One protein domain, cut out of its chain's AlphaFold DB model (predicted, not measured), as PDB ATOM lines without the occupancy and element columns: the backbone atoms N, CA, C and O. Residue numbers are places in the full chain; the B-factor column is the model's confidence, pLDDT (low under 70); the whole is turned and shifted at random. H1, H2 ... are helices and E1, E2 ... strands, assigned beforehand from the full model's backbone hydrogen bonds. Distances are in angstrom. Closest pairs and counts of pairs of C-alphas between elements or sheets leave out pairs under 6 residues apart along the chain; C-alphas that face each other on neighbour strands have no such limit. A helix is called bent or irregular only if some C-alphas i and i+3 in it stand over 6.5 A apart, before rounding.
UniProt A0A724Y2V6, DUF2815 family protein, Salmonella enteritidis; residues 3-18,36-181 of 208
ATOM      1  N   ILE A   3      -8.260 -36.621  27.647       97.69
ATOM      2  CA  ILE A   3      -7.420 -37.062  28.763       97.69
ATOM      3  C   ILE A   3      -5.992 -36.581  28.525       97.69
ATOM      4  O   ILE A   3      -5.414 -36.772  27.452       97.69
ATOM      5  N   LYS A   4      -5.416 -35.935  29.540       97.75
ATOM      6  CA  LYS A   4      -4.020 -35.503  29.520       97.75
ATOM      7  C   LYS A   4      -3.096 -36.703  29.728       97.75
ATOM      8  O   LYS A   4      -3.261 -37.434  30.697       97.75
ATOM      9  N   LEU A   5      -2.077 -36.821  28.884       98.00
ATOM     10  CA  LEU A   5      -1.037 -37.843  28.957       98.00
ATOM     11  C   LEU A   5       0.341 -37.186  28.862       98.00
ATOM     12  O   LEU A   5       0.561 -36.306  28.027       98.00
ATOM     13  N   ASN A   6       1.272 -37.598  29.722       98.25
ATOM     14  CA  ASN A   6       2.651 -37.122  29.673       98.25
ATOM     15  C   ASN A   6       3.561 -38.260  29.218       98.25
ATOM     16  O   ASN A   6       3.761 -39.219  29.960       98.25
ATOM     17  N   LEU A   7       4.159 -38.120  28.040       97.94
ATOM     18  CA  LEU A   7       5.120 -39.088  27.521       97.94
ATOM     19  C   LEU A   7       6.540 -38.563  27.729       97.94
ATOM     20  O   LEU A   7       6.817 -37.371  27.577       97.94
ATOM     21  N   ARG A   8       7.441 -39.446  28.135       97.75
ATOM     22  CA  ARG A   8       8.832 -39.151  28.462       97.75
ATOM     23  C   ARG A   8       9.735 -39.761  27.414       97.75
ATOM     24  O   ARG A   8       9.514 -40.895  27.021       97.75
ATOM     25  N   LYS A   9      10.796 -39.038  27.059       96.19
ATOM     26  CA  LYS A   9      11.842 -39.504  26.140       96.19
ATOM     27  C   LYS A   9      11.309 -40.008  24.788       96.19
ATOM     28  O   LYS A   9      11.818 -40.983  24.246       96.19
ATOM     29  N   VAL A  10      10.318 -39.315  24.233       96.12
ATOM     30  CA  VAL A  10       9.838 -39.581  22.873       96.12
ATOM     31  C   VAL A  10      10.769 -38.938  21.853       96.12
ATOM     32  O   VAL A  10      11.342 -37.877  22.112       96.12
ATOM     33  N   GLN A  11      10.887 -39.554  20.684       95.31
ATOM     34  CA  GLN A  11      11.604 -38.967  19.556       95.31
ATOM     35  C   GLN A  11      10.707 -37.943  18.863       95.31
ATOM     36  O   GLN A  11       9.490 -38.132  18.776       95.31
ATOM     37  N   THR A  12      11.289 -36.846  18.387       94.69
ATOM     38  CA  THR A  12      10.541 -35.754  17.751       94.69
ATOM     39  C   THR A  12      10.868 -35.650  16.268       94.69
ATOM     40  O   THR A  12      12.000 -35.868  15.867       94.69
ATOM     41  N   ALA A  13       9.892 -35.283  15.443       92.88
ATOM     42  CA  ALA A  13      10.074 -34.991  14.024       92.88
ATOM     43  C   ALA A  13       9.135 -33.853  13.601       92.88
ATOM     44  O   ALA A  13       8.030 -33.723  14.135       92.88
ATOM     45  N   TRP A  14       9.563 -33.037  12.631       91.44
ATOM     46  CA  TRP A  14       8.790 -31.916  12.070       91.44
ATOM     47  C   TRP A  14       8.097 -31.052  13.140       91.44
ATOM     48  O   TRP A  14       6.869 -30.936  13.177       91.44
ATOM     49  N   LEU A  15       8.891 -30.487  14.048       93.69
ATOM     50  CA  LEU A  15       8.414 -29.591  15.094       93.69
ATOM     51  C   LEU A  15       8.146 -28.188  14.541       93.69
ATOM     52  O   LEU A  15       9.032 -27.538  14.000       93.69
ATOM     53  N   ASN A  16       6.931 -27.701  14.777       94.62
ATOM     54  CA  ASN A  16       6.470 -26.335  14.547       94.62
ATOM     55  C   ASN A  16       5.935 -25.783  15.877       94.62
ATOM     56  O   ASN A  16       4.724 -25.650  16.069       94.62
ATOM     57  N   VAL A  17       6.824 -25.591  16.857       95.44
ATOM     58  CA  VAL A  17       6.452 -25.172  18.226       95.44
ATOM     59  C   VAL A  17       6.702 -23.684  18.483       95.44
ATOM     60  O   VAL A  17       5.956 -23.075  19.245       95.44
ATOM     61  N   PHE A  18       7.685 -23.087  17.806       94.75
ATOM     62  CA  PHE A  18       7.993 -21.655  17.888       94.75
ATOM     63  C   PHE A  18       7.133 -20.818  16.940       94.75
ATOM     64  O   PHE A  18       6.650 -19.756  17.311       94.75
ATOM     65  N   TYR A  36       0.375 -24.872  15.880       96.81
ATOM     66  CA  TYR A  36       1.604 -25.411  16.438       96.81
ATOM     67  C   TYR A  36       1.479 -26.924  16.469       96.81
ATOM     68  O   TYR A  36       0.432 -27.457  16.853       96.81
ATOM     69  N   ASN A  37       2.503 -27.631  16.021       95.88
ATOM     70  CA  ASN A  37       2.418 -29.075  15.885       95.88
ATOM     71  C   ASN A  37       3.783 -29.745  15.997       95.88
ATOM     72  O   ASN A  37       4.822 -29.100  15.920       95.88
ATOM     73  N   GLY A  38       3.753 -31.052  16.210       95.50
ATOM     74  CA  GLY A  38       4.928 -31.903  16.176       95.50
ATOM     75  C   GLY A  38       4.523 -33.338  15.894       95.50
ATOM     76  O   GLY A  38       3.400 -33.748  16.214       95.50
ATOM     77  N   THR A  39       5.433 -34.085  15.282       95.75
ATOM     78  CA  THR A  39       5.330 -35.538  15.159       95.75
ATOM     79  C   THR A  39       6.175 -36.177  16.246       95.75
ATOM     80  O   THR A  39       7.313 -35.772  16.475       95.75
ATOM     81  N   PHE A  40       5.606 -37.164  16.922       96.50
ATOM     82  CA  PHE A  40       6.252 -37.874  18.015       96.50
ATOM     83  C   PHE A  40       6.282 -39.356  17.694       96.50
ATOM     84  O   PHE A  40       5.288 -39.897  17.209       96.50
ATOM     85  N   ILE A  41       7.425 -39.981  17.945       95.50
ATOM     86  CA  ILE A  41       7.713 -41.373  17.609       95.50
ATOM     87  C   ILE A  41       8.004 -42.138  18.903       95.50
ATOM     88  O   ILE A  41       8.769 -41.679  19.759       95.50
ATOM     89  N   LEU A  42       7.364 -43.297  19.040       95.62
ATOM     90  CA  LEU A  42       7.564 -44.276  20.100       95.62
ATOM     91  C   LEU A  42       8.013 -45.581  19.447       95.62
ATOM     92  O   LEU A  42       7.270 -46.160  18.657       95.62
ATOM     93  N   THR A  43       9.209 -46.045  19.796       93.44
ATOM     94  CA  THR A  43       9.700 -47.364  19.378       93.44
ATOM     95  C   THR A  43       8.888 -48.482  20.047       93.44
ATOM     96  O   THR A  43       8.231 -48.221  21.062       93.44
ATOM     97  N   PRO A  44       8.934 -49.724  19.533       92.88
ATOM     98  CA  PRO A  44       8.221 -50.855  20.134       92.88
ATOM     99  C   PRO A  44       8.555 -51.073  21.620       92.88
ATOM    100  O   PRO A  44       7.686 -51.412  22.418       92.88
ATOM    101  N   GLU A  45       9.796 -50.795  22.026       93.56
ATOM    102  CA  GLU A  45      10.280 -50.951  23.405       93.56
ATOM    103  C   GLU A  45      10.002 -49.728  24.292       93.56
ATOM    104  O   GLU A  45      10.479 -49.658  25.430       93.56
ATOM    105  N   HIS A  46       9.276 -48.723  23.792       95.31
ATOM    106  CA  HIS A  46       9.038 -47.504  24.552       95.31
ATOM    107  C   HIS A  46       8.234 -47.818  25.830       95.31
ATOM    108  O   HIS A  46       7.118 -48.333  25.752       95.31
ATOM    109  N   PRO A  47       8.720 -47.439  27.029       96.12
ATOM    110  CA  PRO A  47       8.151 -47.898  28.303       96.12
ATOM    111  C   PRO A  47       6.713 -47.424  28.566       96.12
ATOM    112  O   PRO A  47       6.041 -47.953  29.444       96.12
ATOM    113  N   GLN A  48       6.249 -46.413  27.830       97.19
ATOM    114  CA  GLN A  48       4.902 -45.841  27.949       97.19
ATOM    115  C   GLN A  48       3.991 -46.167  26.752       97.19
ATOM    116  O   GLN A  48       2.985 -45.490  26.549       97.19
ATOM    117  N   ILE A  49       4.339 -47.165  25.929       95.75
ATOM    118  CA  ILE A  49       3.511 -47.562  24.778       95.75
ATOM    119  C   ILE A  49       2.140 -48.101  25.222       95.75
ATOM    120  O   ILE A  49       1.113 -47.702  24.676       95.75
ATOM    121  N   GLU A  50       2.107 -48.901  26.293       96.56
ATOM    122  CA  GLU A  50       0.862 -49.402  26.888       96.56
ATOM    123  C   GLU A  50       0.070 -48.285  27.578       96.56
ATOM    124  O   GLU A  50      -1.141 -48.200  27.419       96.56
ATOM    125  N   GLU A  51       0.738 -47.339  28.249       97.69
ATOM    126  CA  GLU A  51       0.061 -46.178  28.850       97.69
ATOM    127  C   GLU A  51      -0.641 -45.316  27.784       97.69
ATOM    128  O   GLU A  51      -1.753 -44.819  27.994       97.69
ATOM    129  N   LEU A  52      -0.021 -45.168  26.606       97.69
ATOM    130  CA  LEU A  52      -0.653 -44.530  25.456       97.69
ATOM    131  C   LEU A  52      -1.879 -45.326  24.995       97.69
ATOM    132  O   LEU A  52      -2.946 -44.733  24.833       97.69
ATOM    133  N   ARG A  53      -1.750 -46.642  24.807       97.19
ATOM    134  CA  ARG A  53      -2.861 -47.523  24.413       97.19
ATOM    135  C   ARG A  53      -4.037 -47.425  25.385       97.19
ATOM    136  O   ARG A  53      -5.168 -47.223  24.941       97.19
ATOM    137  N   ASP A  54      -3.774 -47.527  26.682       98.00
ATOM    138  CA  ASP A  54      -4.784 -47.473  27.740       98.00
ATOM    139  C   ASP A  54      -5.481 -46.115  27.771       98.00
ATOM    140  O   ASP A  54      -6.707 -46.041  27.863       98.00
ATOM    141  N   THR A  55      -4.722 -45.028  27.604       98.12
ATOM    142  CA  THR A  55      -5.294 -43.681  27.507       98.12
ATOM    143  C   THR A  55      -6.193 -43.547  26.281       98.12
ATOM    144  O   THR A  55      -7.284 -42.986  26.376       98.12
ATOM    145  N   VAL A  56      -5.767 -44.065  25.124       97.88
ATOM    146  CA  VAL A  56      -6.601 -44.067  23.913       97.88
ATOM    147  C   VAL A  56      -7.885 -44.853  24.162       97.88
ATOM    148  O   VAL A  56      -8.965 -44.335  23.882       97.88
ATOM    149  N   PHE A  57      -7.793 -46.058  24.728       98.06
ATOM    150  CA  PHE A  57      -8.972 -46.860  25.038       98.06
ATOM    151  C   PHE A  57      -9.915 -46.128  25.993       98.06
ATOM    152  O   PHE A  57     -11.103 -46.046  25.703       98.06
ATOM    153  N   ALA A  58      -9.404 -45.523  27.067       98.12
ATOM    154  CA  ALA A  58     -10.212 -44.765  28.020       98.12
ATOM    155  C   ALA A  58     -10.965 -43.604  27.349       98.12
ATOM    156  O   ALA A  58     -12.175 -43.473  27.530       98.12
ATOM    157  N   VAL A  59     -10.284 -42.809  26.514       97.88
ATOM    158  CA  VAL A  59     -10.904 -41.686  25.786       97.88
ATOM    159  C   VAL A  59     -11.996 -42.170  24.826       97.88
ATOM    160  O   VAL A  59     -13.051 -41.543  24.712       97.88
ATOM    161  N   VAL A  60     -11.756 -43.271  24.110       97.44
ATOM    162  CA  VAL A  60     -12.726 -43.819  23.150       97.44
ATOM    163  C   VAL A  60     -13.907 -44.468  23.881       97.44
ATOM    164  O   VAL A  60     -15.050 -44.269  23.474       97.44
ATOM    165  N   SER A  61     -13.656 -45.191  24.974       97.31
ATOM    166  CA  SER A  61     -14.675 -45.814  25.828       97.31
ATOM    167  C   SER A  61     -15.572 -44.783  26.496       97.31
ATOM    168  O   SER A  61     -16.784 -44.970  26.517       97.31
ATOM    169  N   GLU A  62     -15.023 -43.660  26.959       96.38
ATOM    170  CA  GLU A  62     -15.829 -42.558  27.493       96.38
ATOM    171  C   GLU A  62     -16.760 -41.967  26.420       96.38
ATOM    172  O   GLU A  62     -17.898 -41.606  26.707       96.38
ATOM    173  N   ALA A  63     -16.300 -41.897  25.166       96.00
ATOM    174  CA  ALA A  63     -17.066 -41.307  24.071       96.00
ATOM    175  C   ALA A  63     -18.073 -42.261  23.403       96.00
ATOM    176  O   ALA A  63     -19.048 -41.793  22.824       96.00
ATOM    177  N   LEU A  64     -17.825 -43.576  23.401       95.62
ATOM    178  CA  LEU A  64     -18.623 -44.558  22.645       95.62
ATOM    179  C   LEU A  64     -19.227 -45.683  23.500       95.62
ATOM    180  O   LEU A  64     -20.087 -46.414  23.007       95.62
ATOM    181  N   GLY A  65     -18.777 -45.848  24.743       96.69
ATOM    182  CA  GLY A  65     -18.975 -47.057  25.542       96.69
ATOM    183  C   GLY A  65     -17.972 -48.166  25.191       96.69
ATOM    184  O   GLY A  65     -17.485 -48.255  24.063       96.69
ATOM    185  N   GLU A  66     -17.684 -49.042  26.158       96.12
ATOM    186  CA  GLU A  66     -16.604 -50.044  26.079       96.12
ATOM    187  C   GLU A  66     -16.701 -50.966  24.854       96.12
ATOM    188  O   GLU A  66     -15.759 -51.059  24.073       96.12
ATOM    189  N   ALA A  67     -17.858 -51.592  24.610       97.12
ATOM    190  CA  ALA A  67     -18.013 -52.541  23.500       97.12
ATOM    191  C   ALA A  67     -17.779 -51.895  22.118       97.12
ATOM    192  O   ALA A  67     -17.223 -52.507  21.200       97.12
ATOM    193  N   ALA A  68     -18.204 -50.639  21.948       96.75
ATOM    194  CA  ALA A  68     -17.969 -49.894  20.717       96.75
ATOM    195  C   ALA A  68     -16.512 -49.419  20.615       96.75
ATOM    196  O   ALA A  68     -15.958 -49.400  19.512       96.75
ATOM    197  N   ALA A  69     -15.886 -49.087  21.744       96.88
ATOM    198  CA  ALA A  69     -14.479 -48.727  21.809       96.88
ATOM    199  C   ALA A  69     -13.564 -49.901  21.458       96.88
ATOM    200  O   ALA A  69     -12.677 -49.726  20.631       96.88
ATOM    201  N   GLU A  70     -13.814 -51.110  21.964       97.38
ATOM    202  CA  GLU A  70     -13.055 -52.313  21.586       97.38
ATOM    203  C   GLU A  70     -13.093 -52.558  20.074       97.38
ATOM    204  O   GLU A  70     -12.063 -52.786  19.429       97.38
ATOM    205  N   LYS A  71     -14.288 -52.450  19.478       97.25
ATOM    206  CA  LYS A  71     -14.463 -52.574  18.028       97.25
ATOM    207  C   LYS A  71     -13.703 -51.483  17.279       97.25
ATOM    208  O   LYS A  71     -13.067 -51.778  16.267       97.25
ATOM    209  N   TRP A  72     -13.772 -50.240  17.754       97.25
ATOM    210  CA  TRP A  72     -13.062 -49.120  17.143       97.25
ATOM    211  C   TRP A  72     -11.541 -49.302  17.244       97.25
ATOM    212  O   TRP A  72     -10.859 -49.153  16.231       97.25
ATOM    213  N   MET A  73     -11.020 -49.705  18.407       96.88
ATOM    214  CA  MET A  73      -9.597 -49.975  18.634       96.88
ATOM    215  C   MET A  73      -9.085 -51.047  17.678       96.88
ATOM    216  O   MET A  73      -8.144 -50.795  16.936       96.88
ATOM    217  N   LYS A  74      -9.769 -52.194  17.587       96.19
ATOM    218  CA  LYS A  74      -9.391 -53.289  16.676       96.19
ATOM    219  C   LYS A  74      -9.322 -52.860  15.204       96.19
ATOM    220  O   LYS A  74      -8.578 -53.439  14.415       96.19
ATOM    221  N   GLN A  75     -10.138 -51.884  14.812       95.50
ATOM    222  CA  GLN A  75     -10.199 -51.398  13.436       95.50
ATOM    223  C   GLN A  75      -9.168 -50.308  13.126       95.50
ATOM    224  O   GLN A  75      -8.754 -50.222  11.974       95.50
ATOM    225  N   ASN A  76      -8.783 -49.482  14.106       96.38
ATOM    226  CA  ASN A  76      -8.078 -48.220  13.844       96.38
ATOM    227  C   ASN A  76      -6.764 -48.032  14.621       96.38
ATOM    228  O   ASN A  76      -6.012 -47.132  14.261       96.38
ATOM    229  N   TYR A  77      -6.487 -48.821  15.663       96.19
ATOM    230  CA  TYR A  77      -5.313 -48.669  16.530       96.19
ATOM    231  C   TYR A  77      -4.497 -49.965  16.602       96.19
ATOM    232  O   TYR A  77      -5.065 -51.058  16.637       96.19
ATOM    233  N   GLY A  78      -3.174 -49.829  16.704       93.12
ATOM    234  CA  GLY A  78      -2.233 -50.933  16.881       93.12
ATOM    235  C   GLY A  78      -1.446 -51.256  15.614       93.12
ATOM    236  O   GLY A  78      -1.492 -50.511  14.637       93.12
ATOM    237  N   GLU A  79      -0.717 -52.366  15.654       92.81
ATOM    238  CA  GLU A  79       0.099 -52.850  14.538       92.81
ATOM    239  C   GLU A  79      -0.749 -53.120  13.284       92.81
ATOM    240  O   GLU A  79      -1.902 -53.572  13.355       92.81
ATOM    241  N   GLY A  80      -0.187 -52.811  12.120       92.88
ATOM    242  CA  GLY A  80      -0.852 -52.867  10.825       92.88
ATOM    243  C   GLY A  80      -1.968 -51.830  10.657       92.88
ATOM    244  O   GLY A  80      -2.854 -52.023   9.818       92.88
ATOM    245  N   LYS A  81      -2.020 -50.770  11.488       93.50
ATOM    246  CA  LYS A  81      -3.051 -49.714  11.420       93.50
ATOM    247  C   LYS A  81      -2.463 -48.336  11.138       93.50
ATOM    248  O   LYS A  81      -1.812 -47.722  11.979       93.50
ATOM    249  N   HIS A  82      -2.844 -47.783   9.988       91.88
ATOM    250  CA  HIS A  82      -2.523 -46.419   9.561       91.88
ATOM    251  C   HIS A  82      -3.769 -45.720   9.013       91.88
ATOM    252  O   HIS A  82      -3.896 -45.391   7.840       91.88
ATOM    253  N   MET A  83      -4.776 -45.570   9.871       90.56
ATOM    254  CA  MET A  83      -6.062 -45.008   9.461       90.56
ATOM    255  C   MET A  83      -6.110 -43.508   9.738       90.56
ATOM    256  O   MET A  83      -5.760 -43.059  10.827       90.56
ATOM    257  N   ASP A  84      -6.702 -42.728   8.831       89.00
ATOM    258  CA  ASP A  84      -6.919 -41.286   9.050       89.00
ATOM    259  C   ASP A  84      -7.832 -40.952  10.236       89.00
ATOM    260  O   ASP A  84      -7.872 -39.816  10.709       89.00
ATOM    261  N   LYS A  85      -8.540 -41.956  10.757       92.81
ATOM    262  CA  LYS A  85      -9.388 -41.839  11.943       92.81
ATOM    263  C   LYS A  85      -8.613 -41.922  13.254       92.81
ATOM    264  O   LYS A  85      -9.180 -41.578  14.288       92.81
ATOM    265  N   CYS A  86      -7.357 -42.363  13.238       95.56
ATOM    266  CA  CYS A  86      -6.532 -42.484  14.431       95.56
ATOM    267  C   CYS A  86      -5.305 -41.578  14.326       95.56
ATOM    268  O   CYS A  86      -4.561 -41.611  13.344       95.56
ATOM    269  N   ALA A  87      -5.085 -40.750  15.350       95.69
ATOM    270  CA  ALA A  87      -3.870 -39.950  15.436       95.69
ATOM    271  C   ALA A  87      -2.617 -40.813  15.634       95.69
ATOM    272  O   ALA A  87      -1.554 -40.415  15.169       95.69
ATOM    273  N   VAL A  88      -2.750 -41.961  16.309       96.62
ATOM    274  CA  VAL A  88      -1.669 -42.930  16.516       96.62
ATOM    275  C   VAL A  88      -1.669 -43.920  15.364       96.62
ATOM    276  O   VAL A  88      -2.686 -44.558  15.094       96.62
ATOM    277  N   ARG A  89      -0.538 -44.015  14.676       96.00
ATOM    278  CA  ARG A  89      -0.379 -44.789  13.450       96.00
ATOM    279  C   ARG A  89       0.853 -45.666  13.554       96.00
ATOM    280  O   ARG A  89       1.863 -45.241  14.115       96.00
ATOM    281  N   ASP A  90       0.749 -46.863  13.004       95.38
ATOM    282  CA  ASP A  90       1.885 -47.755  12.834       95.38
ATOM    283  C   ASP A  90       2.874 -47.151  11.836       95.38
ATOM    284  O   ASP A  90       2.490 -46.657  10.773       95.38
ATOM    285  N   ILE A  91       4.148 -47.147  12.203       93.94
ATOM    286  CA  ILE A  91       5.218 -46.672  11.338       93.94
ATOM    287  C   ILE A  91       5.451 -47.630  10.168       93.94
ATOM    288  O   ILE A  91       5.705 -47.151   9.062       93.94
ATOM    289  N   ALA A  92       5.308 -48.940  10.376       92.94
ATOM    290  CA  ALA A  92       5.568 -49.950   9.347       92.94
ATOM    291  C   ALA A  92       4.637 -49.812   8.127       92.94
ATOM    292  O   ALA A  92       4.992 -50.191   7.016       92.94
ATOM    293  N   GLU A  93       3.464 -49.210   8.326       93.56
ATOM    294  CA  GLU A  93       2.435 -48.982   7.305       93.56
ATOM    295  C   GLU A  93       2.541 -47.598   6.635       93.56
ATOM    296  O   GLU A  93       1.661 -47.181   5.883       93.56
ATOM    297  N   ARG A  94       3.581 -46.821   6.950       88.69
ATOM    298  CA  ARG A  94       3.763 -45.474   6.409       88.69
ATOM    299  C   ARG A  94       4.407 -45.534   5.021       88.69
ATOM    300  O   ARG A  94       5.506 -46.052   4.881       88.69
ATOM    301  N   ASP A  95       3.797 -44.856   4.045       84.50
ATOM    302  CA  ASP A  95       4.322 -44.764   2.666       84.50
ATOM    303  C   ASP A  95       5.775 -44.252   2.591       84.50
ATOM    304  O   ASP A  95       6.570 -44.722   1.784       84.50
ATOM    305  N   ASN A  96       6.121 -43.295   3.460       82.12
ATOM    306  CA  ASN A  96       7.467 -42.738   3.595       82.12
ATOM    307  C   ASN A  96       8.027 -43.108   4.977       82.12
ATOM    308  O   ASN A  96       7.816 -42.328   5.920       82.12
ATOM    309  N   PRO A  97       8.667 -44.280   5.128       73.56
ATOM    310  CA  PRO A  97       9.115 -44.781   6.421       73.56
ATOM    311  C   PRO A  97      10.173 -43.868   7.044       73.56
ATOM    312  O   PRO A  97      10.925 -43.179   6.352       73.56
ATOM    313  N   PHE A  98      10.231 -43.861   8.372       82.38
ATOM    314  CA  PHE A  98      11.338 -43.236   9.084       82.38
ATOM    315  C   PHE A  98      12.535 -44.188   9.015       82.38
ATOM    316  O   PHE A  98      12.490 -45.247   9.632       82.38
ATOM    317  N   GLU A  99      13.594 -43.835   8.279       82.12
ATOM    318  CA  GLU A  99      14.747 -44.733   8.057       82.12
ATOM    319  C   GLU A  99      15.334 -45.301   9.361       82.12
ATOM    320  O   GLU A  99      15.701 -46.470   9.426       82.12
ATOM    321  N   ASP A 100      15.371 -44.485  10.414       84.81
ATOM    322  CA  ASP A 100      15.930 -44.860  11.718       84.81
ATOM    323  C   ASP A 100      14.933 -45.512  12.675       84.81
ATOM    324  O   ASP A 100      15.319 -46.020  13.727       84.81
ATOM    325  N   PHE A 101      13.648 -45.478  12.331       88.69
ATOM    326  CA  PHE A 101      12.568 -46.001  13.156       88.69
ATOM    327  C   PHE A 101      11.635 -46.809  12.256       88.69
ATOM    328  O   PHE A 101      10.583 -46.305  11.888       88.69
ATOM    329  N   PRO A 102      12.014 -48.030  11.848       88.88
ATOM    330  CA  PRO A 102      11.209 -48.825  10.918       88.88
ATOM    331  C   PRO A 102       9.913 -49.360  11.546       88.88
ATOM    332  O   PRO A 102       8.974 -49.688  10.828       88.88
ATOM    333  N   GLU A 103       9.855 -49.436  12.877       92.69
ATOM    334  CA  GLU A 103       8.761 -50.038  13.637       92.69
ATOM    335  C   GLU A 103       8.339 -49.148  14.812       92.69
ATOM    336  O   GLU A 103       9.074 -48.257  15.253       92.69
ATOM    337  N   GLY A 104       7.152 -49.430  15.350       94.00
ATOM    338  CA  GLY A 104       6.558 -48.718  16.474       94.00
ATOM    339  C   GLY A 104       5.423 -47.803  16.034       94.00
ATOM    340  O   GLY A 104       4.825 -47.971  14.972       94.00
ATOM    341  N   PHE A 105       5.117 -46.808  16.860       96.25
ATOM    342  CA  PHE A 105       4.029 -45.876  16.592       96.25
ATOM    343  C   PHE A 105       4.534 -44.459  16.421       96.25
ATOM    344  O   PHE A 105       5.434 -43.995  17.119       96.25
ATOM    345  N   TYR A 106       3.861 -43.723  15.550       96.00
ATOM    346  CA  TYR A 106       3.994 -42.283  15.491       96.00
ATOM    347  C   TYR A 106       2.629 -41.619  15.592       96.00
ATOM    348  O   TYR A 106       1.595 -42.185  15.232       96.00
ATOM    349  N   PHE A 107       2.614 -40.387  16.079       96.44
ATOM    350  CA  PHE A 107       1.417 -39.564  16.049       96.44
ATOM    351  C   PHE A 107       1.767 -38.097  15.881       96.44
ATOM    352  O   PHE A 107       2.831 -37.629  16.290       96.44
ATOM    353  N   GLN A 108       0.834 -37.353  15.297       95.25
ATOM    354  CA  GLN A 108       0.930 -35.905  15.209       95.25
ATOM    355  C   GLN A 108       0.046 -35.273  16.284       95.25
ATOM    356  O   GLN A 108      -1.164 -35.510  16.320       95.25
ATOM    357  N   ALA A 109       0.635 -34.433  17.134       97.38
ATOM    358  CA  ALA A 109      -0.121 -33.611  18.074       97.38
ATOM    359  C   ALA A 109      -0.114 -32.155  17.612       97.38
ATOM    360  O   ALA A 109       0.918 -31.624  17.202       97.38
ATOM    361  N   LYS A 110      -1.281 -31.507  17.671       96.06
ATOM    362  CA  LYS A 110      -1.481 -30.152  17.141       96.06
ATOM    363  C   LYS A 110      -2.318 -29.291  18.070       96.06
ATOM    364  O   LYS A 110      -3.284 -29.765  18.663       96.06
ATOM    365  N   ASN A 111      -1.983 -28.015  18.176       96.00
ATOM    366  CA  ASN A 111      -2.730 -27.057  18.975       96.00
ATOM    367  C   ASN A 111      -2.735 -25.674  18.310       96.00
ATOM    368  O   ASN A 111      -1.805 -25.294  17.606       96.00
ATOM    369  N   LYS A 112      -3.815 -24.917  18.507       93.94
ATOM    370  CA  LYS A 112      -3.900 -23.524  18.039       93.94
ATOM    371  C   LYS A 112      -3.126 -22.579  18.955       93.94
ATOM    372  O   LYS A 112      -2.636 -21.554  18.498       93.94
ATOM    373  N   GLN A 113      -3.056 -22.918  20.240       94.50
ATOM    374  CA  GLN A 113      -2.250 -22.202  21.221       94.50
ATOM    375  C   GLN A 113      -0.821 -22.734  21.198       94.50
ATOM    376  O   GLN A 113      -0.617 -23.933  20.991       94.50
ATOM    377  N   GLN A 114       0.146 -21.839  21.403       96.62
ATOM    378  CA  GLN A 114       1.543 -22.230  21.508       96.62
ATOM    379  C   GLN A 114       1.713 -23.150  22.726       96.62
ATOM    380  O   GLN A 114       1.192 -22.824  23.799       96.62
ATOM    381  N   PRO A 115       2.369 -24.315  22.579       97.50
ATOM    382  CA  PRO A 115       2.636 -25.180  23.719       97.50
ATOM    383  C   PRO A 115       3.626 -24.513  24.680       97.50
ATOM    384  O   PRO A 115       4.397 -23.644  24.288       97.50
ATOM    385  N   LEU A 116       3.656 -24.960  25.936       97.94
ATOM    386  CA  LEU A 116       4.750 -24.602  26.840       97.94
ATOM    387  C   LEU A 116       6.054 -25.237  26.336       97.94
ATOM    388  O   LEU A 116       6.133 -26.464  26.273       97.94
ATOM    389  N   ILE A 117       7.064 -24.427  26.026       98.00
ATOM    390  CA  ILE A 117       8.373 -24.894  25.556       98.00
ATOM    391  C   ILE A 117       9.385 -24.727  26.688       98.00
ATOM    392  O   ILE A 117       9.500 -23.646  27.264       98.00
ATOM    393  N   LEU A 118      10.080 -25.811  27.028       97.44
ATOM    394  CA  LEU A 118      11.121 -25.846  28.054       97.44
ATOM    395  C   LEU A 118      12.433 -26.382  27.474       97.44
ATOM    396  O   LEU A 118      12.426 -27.376  26.739       97.44
ATOM    397  N   THR A 119      13.548 -25.783  27.877       96.75
ATOM    398  CA  THR A 119      14.898 -26.261  27.536       96.75
ATOM    399  C   THR A 119      15.291 -27.470  28.397       96.75
ATOM    400  O   THR A 119      14.484 -28.005  29.176       96.75
ATOM    401  N   SER A 120      16.537 -27.936  28.285       95.38
ATOM    402  CA  SER A 120      17.090 -28.949  29.196       95.38
ATOM    403  C   SER A 120      17.097 -28.469  30.659       95.38
ATOM    404  O   SER A 120      16.794 -29.253  31.577       95.38
ATOM    405  N   VAL A 121      17.344 -27.171  30.873       94.62
ATOM    406  CA  VAL A 121      17.410 -26.518  32.183       94.62
ATOM    407  C   VAL A 121      16.026 -26.472  32.827       94.62
ATOM    408  O   VAL A 121      14.970 -26.351  32.199       94.62
ATOM    409  N   LYS A 122      15.986 -26.683  34.143       92.06
ATOM    410  CA  LYS A 122      14.721 -26.808  34.866       92.06
ATOM    411  C   LYS A 122      14.030 -25.451  34.972       92.06
ATOM    412  O   LYS A 122      14.414 -24.624  35.784       92.06
ATOM    413  N   GLY A 123      12.913 -25.316  34.263       91.56
ATOM    414  CA  GLY A 123      12.016 -24.169  34.402       91.56
ATOM    415  C   GLY A 123      12.349 -22.999  33.481       91.56
ATOM    416  O   GLY A 123      11.555 -22.064  33.441       91.56
ATOM    417  N   GLU A 124      13.437 -23.089  32.718       95.12
ATOM    418  CA  GLU A 124      13.738 -22.163  31.632       95.12
ATOM    419  C   GLU A 124      12.739 -22.383  30.491       95.12
ATOM    420  O   GLU A 124      12.551 -23.503  30.003       95.12
ATOM    421  N   LYS A 125      12.029 -21.310  30.140       97.12
ATOM    422  CA  LYS A 125      10.926 -21.304  29.178       97.12
ATOM    423  C   LYS A 125      11.324 -20.527  27.942       97.12
ATOM    424  O   LYS A 125      12.028 -19.529  28.055       97.12
ATOM    425  N   GLN A 126      10.760 -20.922  26.809       94.94
ATOM    426  CA  GLN A 126      10.936 -20.227  25.540       94.94
ATOM    427  C   GLN A 126       9.591 -19.930  24.877       94.94
ATOM    428  O   GLN A 126       8.607 -20.649  25.077       94.94
ATOM    429  N   VAL A 127       9.575 -18.876  24.067       93.69
ATOM    430  CA  VAL A 127       8.481 -18.535  23.136       93.69
ATOM    431  C   VAL A 127       8.987 -18.372  21.704       93.69
ATOM    432  O   VAL A 127       8.223 -18.576  20.764       93.69
ATOM    433  N   GLU A 128      10.278 -18.097  21.543       93.62
ATOM    434  CA  GLU A 128      10.999 -18.005  20.279       93.62
ATOM    435  C   GLU A 128      12.341 -18.753  20.384       93.62
ATOM    436  O   GLU A 128      12.733 -19.135  21.493       93.62
ATOM    437  N   PRO A 129      13.012 -19.034  19.254       93.50
ATOM    438  CA  PRO A 129      14.318 -19.678  19.265       93.50
ATOM    439  C   PRO A 129      15.384 -18.840  19.985       93.50
ATOM    440  O   PRO A 129      15.306 -17.616  19.996       93.50
ATOM    441  N   ASP A 130      16.391 -19.511  20.541       92.62
ATOM    442  CA  ASP A 130      17.645 -18.978  21.104       92.62
ATOM    443  C   ASP A 130      17.520 -18.108  22.365       92.62
ATOM    444  O   ASP A 130      18.490 -17.977  23.118       92.62
ATOM    445  N   PHE A 131      16.328 -17.584  22.651       94.38
ATOM    446  CA  PHE A 131      16.058 -16.718  23.794       94.38
ATOM    447  C   PHE A 131      15.008 -17.311  24.736       94.38
ATOM    448  O   PHE A 131      14.069 -18.012  24.337       94.38
ATOM    449  N   ASN A 132      15.173 -17.033  26.026       93.56
ATOM    450  CA  ASN A 132      14.179 -17.325  27.043       93.56
ATOM    451  C   ASN A 132      13.070 -16.252  27.052       93.56
ATOM    452  O   ASN A 132      13.108 -15.266  26.317       93.56
ATOM    453  N   ILE A 133      12.051 -16.434  27.896       93.81
ATOM    454  CA  ILE A 133      10.929 -15.479  27.998       93.81
ATOM    455  C   ILE A 133      11.319 -14.081  28.501       93.81
ATOM    456  O   ILE A 133      10.531 -13.151  28.334       93.81
ATOM    457  N   ASP A 134      12.489 -13.946  29.123       93.44
ATOM    458  CA  ASP A 134      13.026 -12.687  29.638       93.44
ATOM    459  C   ASP A 134      13.909 -11.972  28.589       93.44
ATOM    460  O   ASP A 134      14.382 -10.861  28.825       93.44
ATOM    461  N   GLY A 135      14.084 -12.570  27.400       90.62
ATOM    462  CA  GLY A 135      14.889 -12.035  26.297       90.62
ATOM    463  C   GLY A 135      16.390 -12.302  26.432       90.62
ATOM    464  O   GLY A 135      17.187 -11.722  25.695       90.62
ATOM    465  N   GLU A 136      16.792 -13.162  27.368       93.31
ATOM    466  CA  GLU A 136      18.182 -13.578  27.547       93.31
ATOM    467  C   GLU A 136      18.468 -14.832  26.722       93.31
ATOM    468  O   GLU A 136      17.568 -15.626  26.444       93.31
ATOM    469  N   GLN A 137      19.726 -15.019  26.324       94.31
ATOM    470  CA  GLN A 137      20.136 -16.236  25.632       94.31
ATOM    471  C   GLN A 137      19.903 -17.449  26.537       94.31
ATOM    472  O   GLN A 137      20.214 -17.400  27.727       94.31
ATOM    473  N   ILE A 138      19.358 -18.525  25.972       93.94
ATOM    474  CA  ILE A 138      19.110 -19.748  26.740       93.94
ATOM    475  C   ILE A 138      20.405 -20.341  27.305       93.94
ATOM    476  O   ILE A 138      21.440 -20.372  26.638       93.94
ATOM    477  N   GLU A 139      20.327 -20.855  28.528       93.44
ATOM    478  CA  GLU A 139      21.409 -21.618  29.157       93.44
ATOM    479  C   GLU A 139      21.330 -23.110  28.810       93.44
ATOM    480  O   GLU A 139      22.343 -23.813  28.800       93.44
ATOM    481  N   GLY A 140      20.115 -23.618  28.585       92.06
ATOM    482  CA  GLY A 140      19.857 -25.012  28.261       92.06
ATOM    483  C   GLY A 140      19.819 -25.324  26.771       92.06
ATOM    484  O   GLY A 140      19.842 -24.455  25.909       92.06
ATOM    485  N   GLU A 141      19.667 -26.614  26.479       95.38
ATOM    486  CA  GLU A 141      19.483 -27.109  25.116       95.38
ATOM    487  C   GLU A 141      18.039 -26.888  24.660       95.38
ATOM    488  O   GLU A 141      17.079 -27.188  25.389       95.38
ATOM    489  N   GLN A 142      17.896 -26.385  23.438       94.69
ATOM    490  CA  GLN A 142      16.620 -26.085  22.802       94.69
ATOM    491  C   GLN A 142      16.001 -27.325  22.150       94.69
ATOM    492  O   GLN A 142      16.683 -28.200  21.623       94.69
ATOM    493  N   VAL A 143      14.668 -27.375  22.109       94.44
ATOM    494  CA  VAL A 143      13.947 -28.386  21.324       94.44
ATOM    495  C   VAL A 143      14.121 -28.159  19.819       94.44
ATOM    496  O   VAL A 143      13.889 -27.065  19.310       94.44
ATOM    497  N   TYR A 144      14.460 -29.213  19.083       93.06
ATOM    498  CA  TYR A 144      14.595 -29.188  17.626       93.06
ATOM    499  C   TYR A 144      14.029 -30.472  17.009       93.06
ATOM    500  O   TYR A 144      13.834 -31.470  17.701       93.06
ATOM    501  N   SER A 145      13.741 -30.462  15.704       92.88
ATOM    502  CA  SER A 145      13.241 -31.652  15.000       92.88
ATOM    503  C   SER A 145      14.290 -32.767  14.994       92.88
ATOM    504  O   SER A 145      15.272 -32.691  14.260       92.88
ATOM    505  N   GLY A 146      14.062 -33.809  15.787       91.81
ATOM    506  CA  GLY A 146      14.977 -34.939  15.953       91.81
ATOM    507  C   GLY A 146      15.564 -35.072  17.345       91.81
ATOM    508  O   GLY A 146      16.182 -36.090  17.630       91.81
ATOM    509  N   CYS A 147      15.340 -34.106  18.239       94.38
ATOM    510  CA  CYS A 147      15.730 -34.269  19.632       94.38
ATOM    511  C   CYS A 147      14.831 -35.294  20.340       94.38
ATOM    512  O   CYS A 147      13.701 -35.581  19.918       94.38
ATOM    513  N   VAL A 148      15.295 -35.774  21.489       96.12
ATOM    514  CA  VAL A 148      14.481 -36.522  22.447       96.12
ATOM    515  C   VAL A 148      13.779 -35.525  23.363       96.12
ATOM    516  O   VAL A 148      14.412 -34.636  23.938       96.12
ATOM    517  N   ALA A 149      12.467 -35.667  23.541       97.44
ATOM    518  CA  ALA A 149      11.670 -34.744  24.341       97.44
ATOM    519  C   ALA A 149      10.766 -35.451  25.356       97.44
ATOM    520  O   ALA A 149      10.317 -36.580  25.178       97.44
ATOM    521  N   ASN A 150      10.452 -34.743  26.436       98.19
ATOM    522  CA  ASN A 150       9.284 -35.038  27.255       98.19
ATOM    523  C   ASN A 150       8.131 -34.169  26.767       98.19
ATOM    524  O   ASN A 150       8.298 -32.961  26.610       98.19
ATOM    525  N   ILE A 151       6.955 -34.753  26.589       98.31
ATOM    526  CA  ILE A 151       5.787 -34.045  26.075       98.31
ATOM    527  C   ILE A 151       4.599 -34.184  27.011       98.31
ATOM    528  O   ILE A 151       4.422 -35.185  27.704       98.31
ATOM    529  N   SER A 152       3.762 -33.159  26.999       98.31
ATOM    530  CA  SER A 152       2.441 -33.156  27.604       98.31
ATOM    531  C   SER A 152       1.433 -33.018  26.474       98.31
ATOM    532  O   SER A 152       1.399 -31.983  25.804       98.31
ATOM    533  N   ILE A 153       0.589 -34.025  26.296       98.31
ATOM    534  CA  ILE A 153      -0.453 -34.054  25.270       98.31
ATOM    535  C   ILE A 153      -1.834 -34.244  25.893       98.31
ATOM    536  O   ILE A 153      -1.963 -34.630  27.051       98.31
ATOM    537  N   GLU A 154      -2.875 -33.950  25.127       98.12
ATOM    538  CA  GLU A 154      -4.256 -34.327  25.440       98.12
ATOM    539  C   GLU A 154      -4.780 -35.202  24.305       98.12
ATOM    540  O   GLU A 154      -4.884 -34.744  23.164       98.12
ATOM    541  N   ILE A 155      -5.102 -36.453  24.620       98.12
ATOM    542  CA  ILE A 155      -5.779 -37.368  23.705       98.12
ATOM    543  C   ILE A 155      -7.275 -37.092  23.795       98.12
ATOM    544  O   ILE A 155      -7.834 -37.007  24.885       98.12
ATOM    545  N   TRP A 156      -7.934 -36.933  22.655       97.62
ATOM    546  CA  TRP A 156      -9.358 -36.622  22.592       97.62
ATOM    547  C   TRP A 156     -10.019 -37.381  21.448       97.62
ATOM    548  O   TRP A 156      -9.373 -37.744  20.464       97.62
ATOM    549  N   PHE A 157     -11.326 -37.594  21.557       97.81
ATOM    550  CA  PHE A 157     -12.103 -38.273  20.528       97.81
ATOM    551  C   PHE A 157     -13.291 -37.424  20.084       97.81
ATOM    552  O   PHE A 157     -14.028 -36.870  20.902       97.81
ATOM    553  N   SER A 158     -13.475 -37.309  18.768       95.81
ATOM    554  CA  SER A 158     -14.680 -36.743  18.172       95.81
ATOM    555  C   SER A 158     -15.724 -37.834  18.004       95.81
ATOM    556  O   SER A 158     -15.600 -38.679  17.120       95.81
ATOM    557  N   GLU A 159     -16.800 -37.781  18.782       93.25
ATOM    558  CA  GLU A 159     -17.909 -38.712  18.600       93.25
ATOM    559  C   GLU A 159     -18.613 -38.524  17.245       93.25
ATOM    560  O   GLU A 159     -19.020 -39.505  16.625       93.25
ATOM    561  N   GLN A 160     -18.710 -37.284  16.760       92.88
ATOM    562  CA  GLN A 160     -19.352 -36.957  15.486       92.88
ATOM    563  C   GLN A 160     -18.585 -37.533  14.291       92.88
ATOM    564  O   GLN A 160     -19.179 -38.159  13.418       92.88
ATOM    565  N   TYR A 161     -17.264 -37.338  14.256       92.94
ATOM    566  CA  TYR A 161     -16.434 -37.764  13.125       92.94
ATOM    567  C   TYR A 161     -15.811 -39.152  13.328       92.94
ATOM    568  O   TYR A 161     -15.234 -39.712  12.398       92.94
ATOM    569  N   LYS A 162     -15.941 -39.727  14.532       94.94
ATOM    570  CA  LYS A 162     -15.294 -40.979  14.965       94.94
ATOM    571  C   LYS A 162     -13.773 -40.951  14.762       94.94
ATOM    572  O   LYS A 162     -13.188 -41.940  14.316       94.94
ATOM    573  N   VAL A 163     -13.167 -39.802  15.071       96.12
ATOM    574  CA  VAL A 163     -11.732 -39.522  14.912       96.12
ATOM    575  C   VAL A 163     -11.086 -39.315  16.276       96.12
ATOM    576  O   VAL A 163     -11.557 -38.494  17.065       96.12
ATOM    577  N   LEU A 164      -9.982 -40.015  16.518       97.62
ATOM    578  CA  LEU A 164      -9.073 -39.769  17.630       97.62
ATOM    579  C   LEU A 164      -8.041 -38.711  17.228       97.62
ATOM    580  O   LEU A 164      -7.388 -38.835  16.193       97.62
ATOM    581  N   GLY A 165      -7.868 -37.692  18.062       97.19
ATOM    582  CA  GLY A 165      -6.873 -36.643  17.893       97.19
ATOM    583  C   GLY A 165      -5.965 -36.497  19.113       97.19
ATOM    584  O   GLY A 165      -6.282 -36.956  20.208       97.19
ATOM    585  N   ALA A 166      -4.852 -35.788  18.923       97.94
ATOM    586  CA  ALA A 166      -3.944 -35.392  19.994       97.94
ATOM    587  C   ALA A 166      -3.683 -33.880  19.941       97.94
ATOM    588  O   ALA A 166      -3.434 -33.318  18.868       97.94
ATOM    589  N   LYS A 167      -3.732 -33.212  21.096       97.81
ATOM    590  CA  LYS A 167      -3.295 -31.819  21.252       97.81
ATOM    591  C   LYS A 167      -1.943 -31.756  21.931       97.81
ATOM    592  O   LYS A 167      -1.706 -32.492  22.882       97.81
ATOM    593  N   LEU A 168      -1.087 -30.852  21.466       98.06
ATOM    594  CA  LEU A 168       0.196 -30.568  22.100       98.06
ATOM    595  C   LEU A 168       0.022 -29.449  23.135       98.06
ATOM    596  O   LEU A 168      -0.383 -28.342  22.784       98.06
ATOM    597  N   ASN A 169       0.321 -29.739  24.400       98.00
ATOM    598  CA  ASN A 169       0.189 -28.781  25.505       98.00
ATOM    599  C   ASN A 169       1.551 -28.295  26.014       98.00
ATOM    600  O   ASN A 169       1.668 -27.168  26.491       98.00
ATOM    601  N   GLY A 170       2.587 -29.127  25.915       97.81
ATOM    602  CA  GLY A 170       3.939 -28.741  26.294       97.81
ATOM    603  C   GLY A 170       4.990 -29.711  25.778       97.81
ATOM    604  O   GLY A 170       4.695 -30.883  25.538       97.81
ATOM    605  N   ILE A 171       6.207 -29.210  25.633       98.44
ATOM    606  CA  ILE A 171       7.385 -29.937  25.178       98.44
ATOM    607  C   ILE A 171       8.597 -29.481  25.994       98.44
ATOM    608  O   ILE A 171       8.753 -28.299  26.292       98.44
ATOM    609  N   LYS A 172       9.439 -30.431  26.390       98.00
ATOM    610  CA  LYS A 172      10.688 -30.179  27.100       98.00
ATOM    611  C   LYS A 172      11.819 -30.975  26.461       98.00
ATOM    612  O   LYS A 172      11.669 -32.191  26.325       98.00
ATOM    613  N   PHE A 173      12.953 -30.335  26.187       97.88
ATOM    614  CA  PHE A 173      14.162 -31.041  25.765       97.88
ATOM    615  C   PHE A 173      14.600 -32.068  26.824       97.88
ATOM    616  O   PHE A 173      14.654 -31.783  28.026       97.88
ATOM    617  N   ALA A 174      14.883 -33.290  26.382       96.62
ATOM    618  CA  ALA A 174      15.276 -34.398  27.248       96.62
ATOM    619  C   ALA A 174      16.576 -35.087  26.809       96.62
ATOM    620  O   ALA A 174      17.126 -35.855  27.599       96.62
ATOM    621  N   GLY A 175      17.069 -34.813  25.603       95.12
ATOM    622  CA  GLY A 175      18.355 -35.299  25.123       95.12
ATOM    623  C   GLY A 175      18.527 -35.101  23.623       95.12
ATOM    624  O   GLY A 175      17.568 -34.825  22.902       95.12
ATOM    625  N   GLU A 176      19.761 -35.292  23.171       92.62
ATOM    626  CA  GLU A 176      20.082 -35.354  21.751       92.62
ATOM    627  C   GLU A 176      19.405 -36.556  21.091       92.62
ATOM    628  O   GLU A 176      19.238 -37.618  21.701       92.62
ATOM    629  N   GLY A 177      19.037 -36.389  19.830       85.38
ATOM    630  CA  GLY A 177      18.546 -37.469  18.988       85.38
ATOM    631  C   GLY A 177      19.003 -37.265  17.551       85.38
ATOM    632  O   GLY A 177      19.828 -36.399  17.258       85.38
ATOM    633  N   LYS A 178      18.512 -38.103  16.638       77.00
ATOM    634  CA  LYS A 178      18.892 -37.981  15.232       77.00
ATOM    635  C   LYS A 178      18.026 -36.919  14.562       77.00
ATOM    636  O   LYS A 178      16.806 -37.044  14.522       77.00
ATOM    637  N   ALA A 179      18.673 -35.874  14.047       65.75
ATOM    638  CA  ALA A 179      18.003 -34.771  13.372       65.75
ATOM    639  C   ALA A 179      17.173 -35.268  12.175       65.75
ATOM    640  O   ALA A 179      17.689 -35.957  11.294       65.75
ATOM    641  N   PHE A 180      15.899 -34.875  12.120       69.25
ATOM    642  CA  PHE A 180      15.062 -35.086  10.940       69.25
ATOM    643  C   PHE A 180      15.156 -33.854  10.039       69.25
ATOM    644  O   PHE A 180      14.562 -32.816  10.332       69.25
ATOM    645  N   GLY A 181      15.907 -33.971   8.942       55.91
ATOM    646  CA  GLY A 181      15.954 -32.961   7.883       55.91
ATOM    647  C   GLY A 181      14.672 -32.972   7.043       55.91
ATOM    648  O   GLY A 181      14.154 -34.031   6.689       55.91
TER     649      GLY A 181
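What this domain is: This is residues 3 to 18 and 36 to 181 of the 208 residues of the protein "DUF2815 family protein" of Salmonella enteritidis (UniProt A0A724Y2V6). One strongly twisted sheet of seven strands is folded back on itself into two leaves, E3 E4 E2 facing E6 E7 E5, with the sharply bent E1 as the hinge. H1 packs along E6, H2 follows it at one end of the long axis, and the loop of residues 119 to 147 reaches the opposite end. The printed part has 162 residues with two named helices and seven named strands, in the order E1 E2 H1 H2 E3 E4 E5 E6 E7; the sheet runs E3 E4 E2 E1 E6 E7 E5 and is mixed. The class is mixed, helices and strands; the whole is compact, with a radius of gyration of the C-alphas of 16.1 A, and elongated, spanning 53 by 31 by 24 A.

How they stand to each other: E1, residues 3 to 16, bends by 114 degrees at residue 13. Over its residues 3 to 11 it pairs antiparallel with E6, residues 148 to 158, where N 5 and O 153 are 2.9 A apart; over residues 11 to 16 it pairs antiparallel with E2, residues 36 to 42, where N 13 and O 39 are 2.8 A apart. H1, residues 49 to 64, is on the sheet at a height of 8.2 A, over E6 and along it at 13 degrees on the local plane; their closest C-alphas, of Val 60 and Phe 157, are 6.2 A apart. H2, residues 66 to 76, only grazes the sheet with its residues 72 to 76. H1 touches H2 with residues 57 to 61 alone, at a steep tilt of 56 degrees, opposite ways; the closest C-alphas, of Ser 61 and Ala 69, are 5.0 A apart. In both helices every O i to N i+4 pair is within hydrogen-bond range. E3, residues 88 to 90, is an edge strand and forms a hairpin with E4, residues 105 to 111; N 89 and O 106 are 2.9 A apart. E4 is also the antiparallel neighbour of E2, with N 40 and O 107 2.9 A apart. E2, H1 H2 and E3 make a split strand-helix-strand unit, two strands running the same way with E4 between them, and its crossover is right-handed. E5, residues 116 to 118, is the other edge strand, parallel to E7, residues 163 to 175, with N 118 and O 171 2.9 A apart. E6 and E7 form a hairpin, with N 152 and O 170 2.9 A apart. Across the fold, the closest C-alphas of E4 and E7, of Ala 109 and Ala 166, are 4.6 A apart.

Where its parts are: E1 begins at C-alpha 3, (-7.420, -37.062, 28.763), and is 22.6 A long; E2 and E4 are 20.1 A each. H1 is 22.4 A and H2 15.0 A long. E6 is 29.5 A and E7 32.1 A, ending at C-alpha 175, (18.355, -35.299, 25.123).

The domain as a whole: The farthest C-alphas, of Ala 67 and Glu 136, are 53.3 A apart. Residues 19 to 35 are not printed, and C-alphas 18 and 36 are 7.6 A apart across the cut. The links H2 to E3, E3 to E4 and E5 to E6 are long. Mean pLDDT of the printed part is 94.2; residues 179 to 181 are under 70.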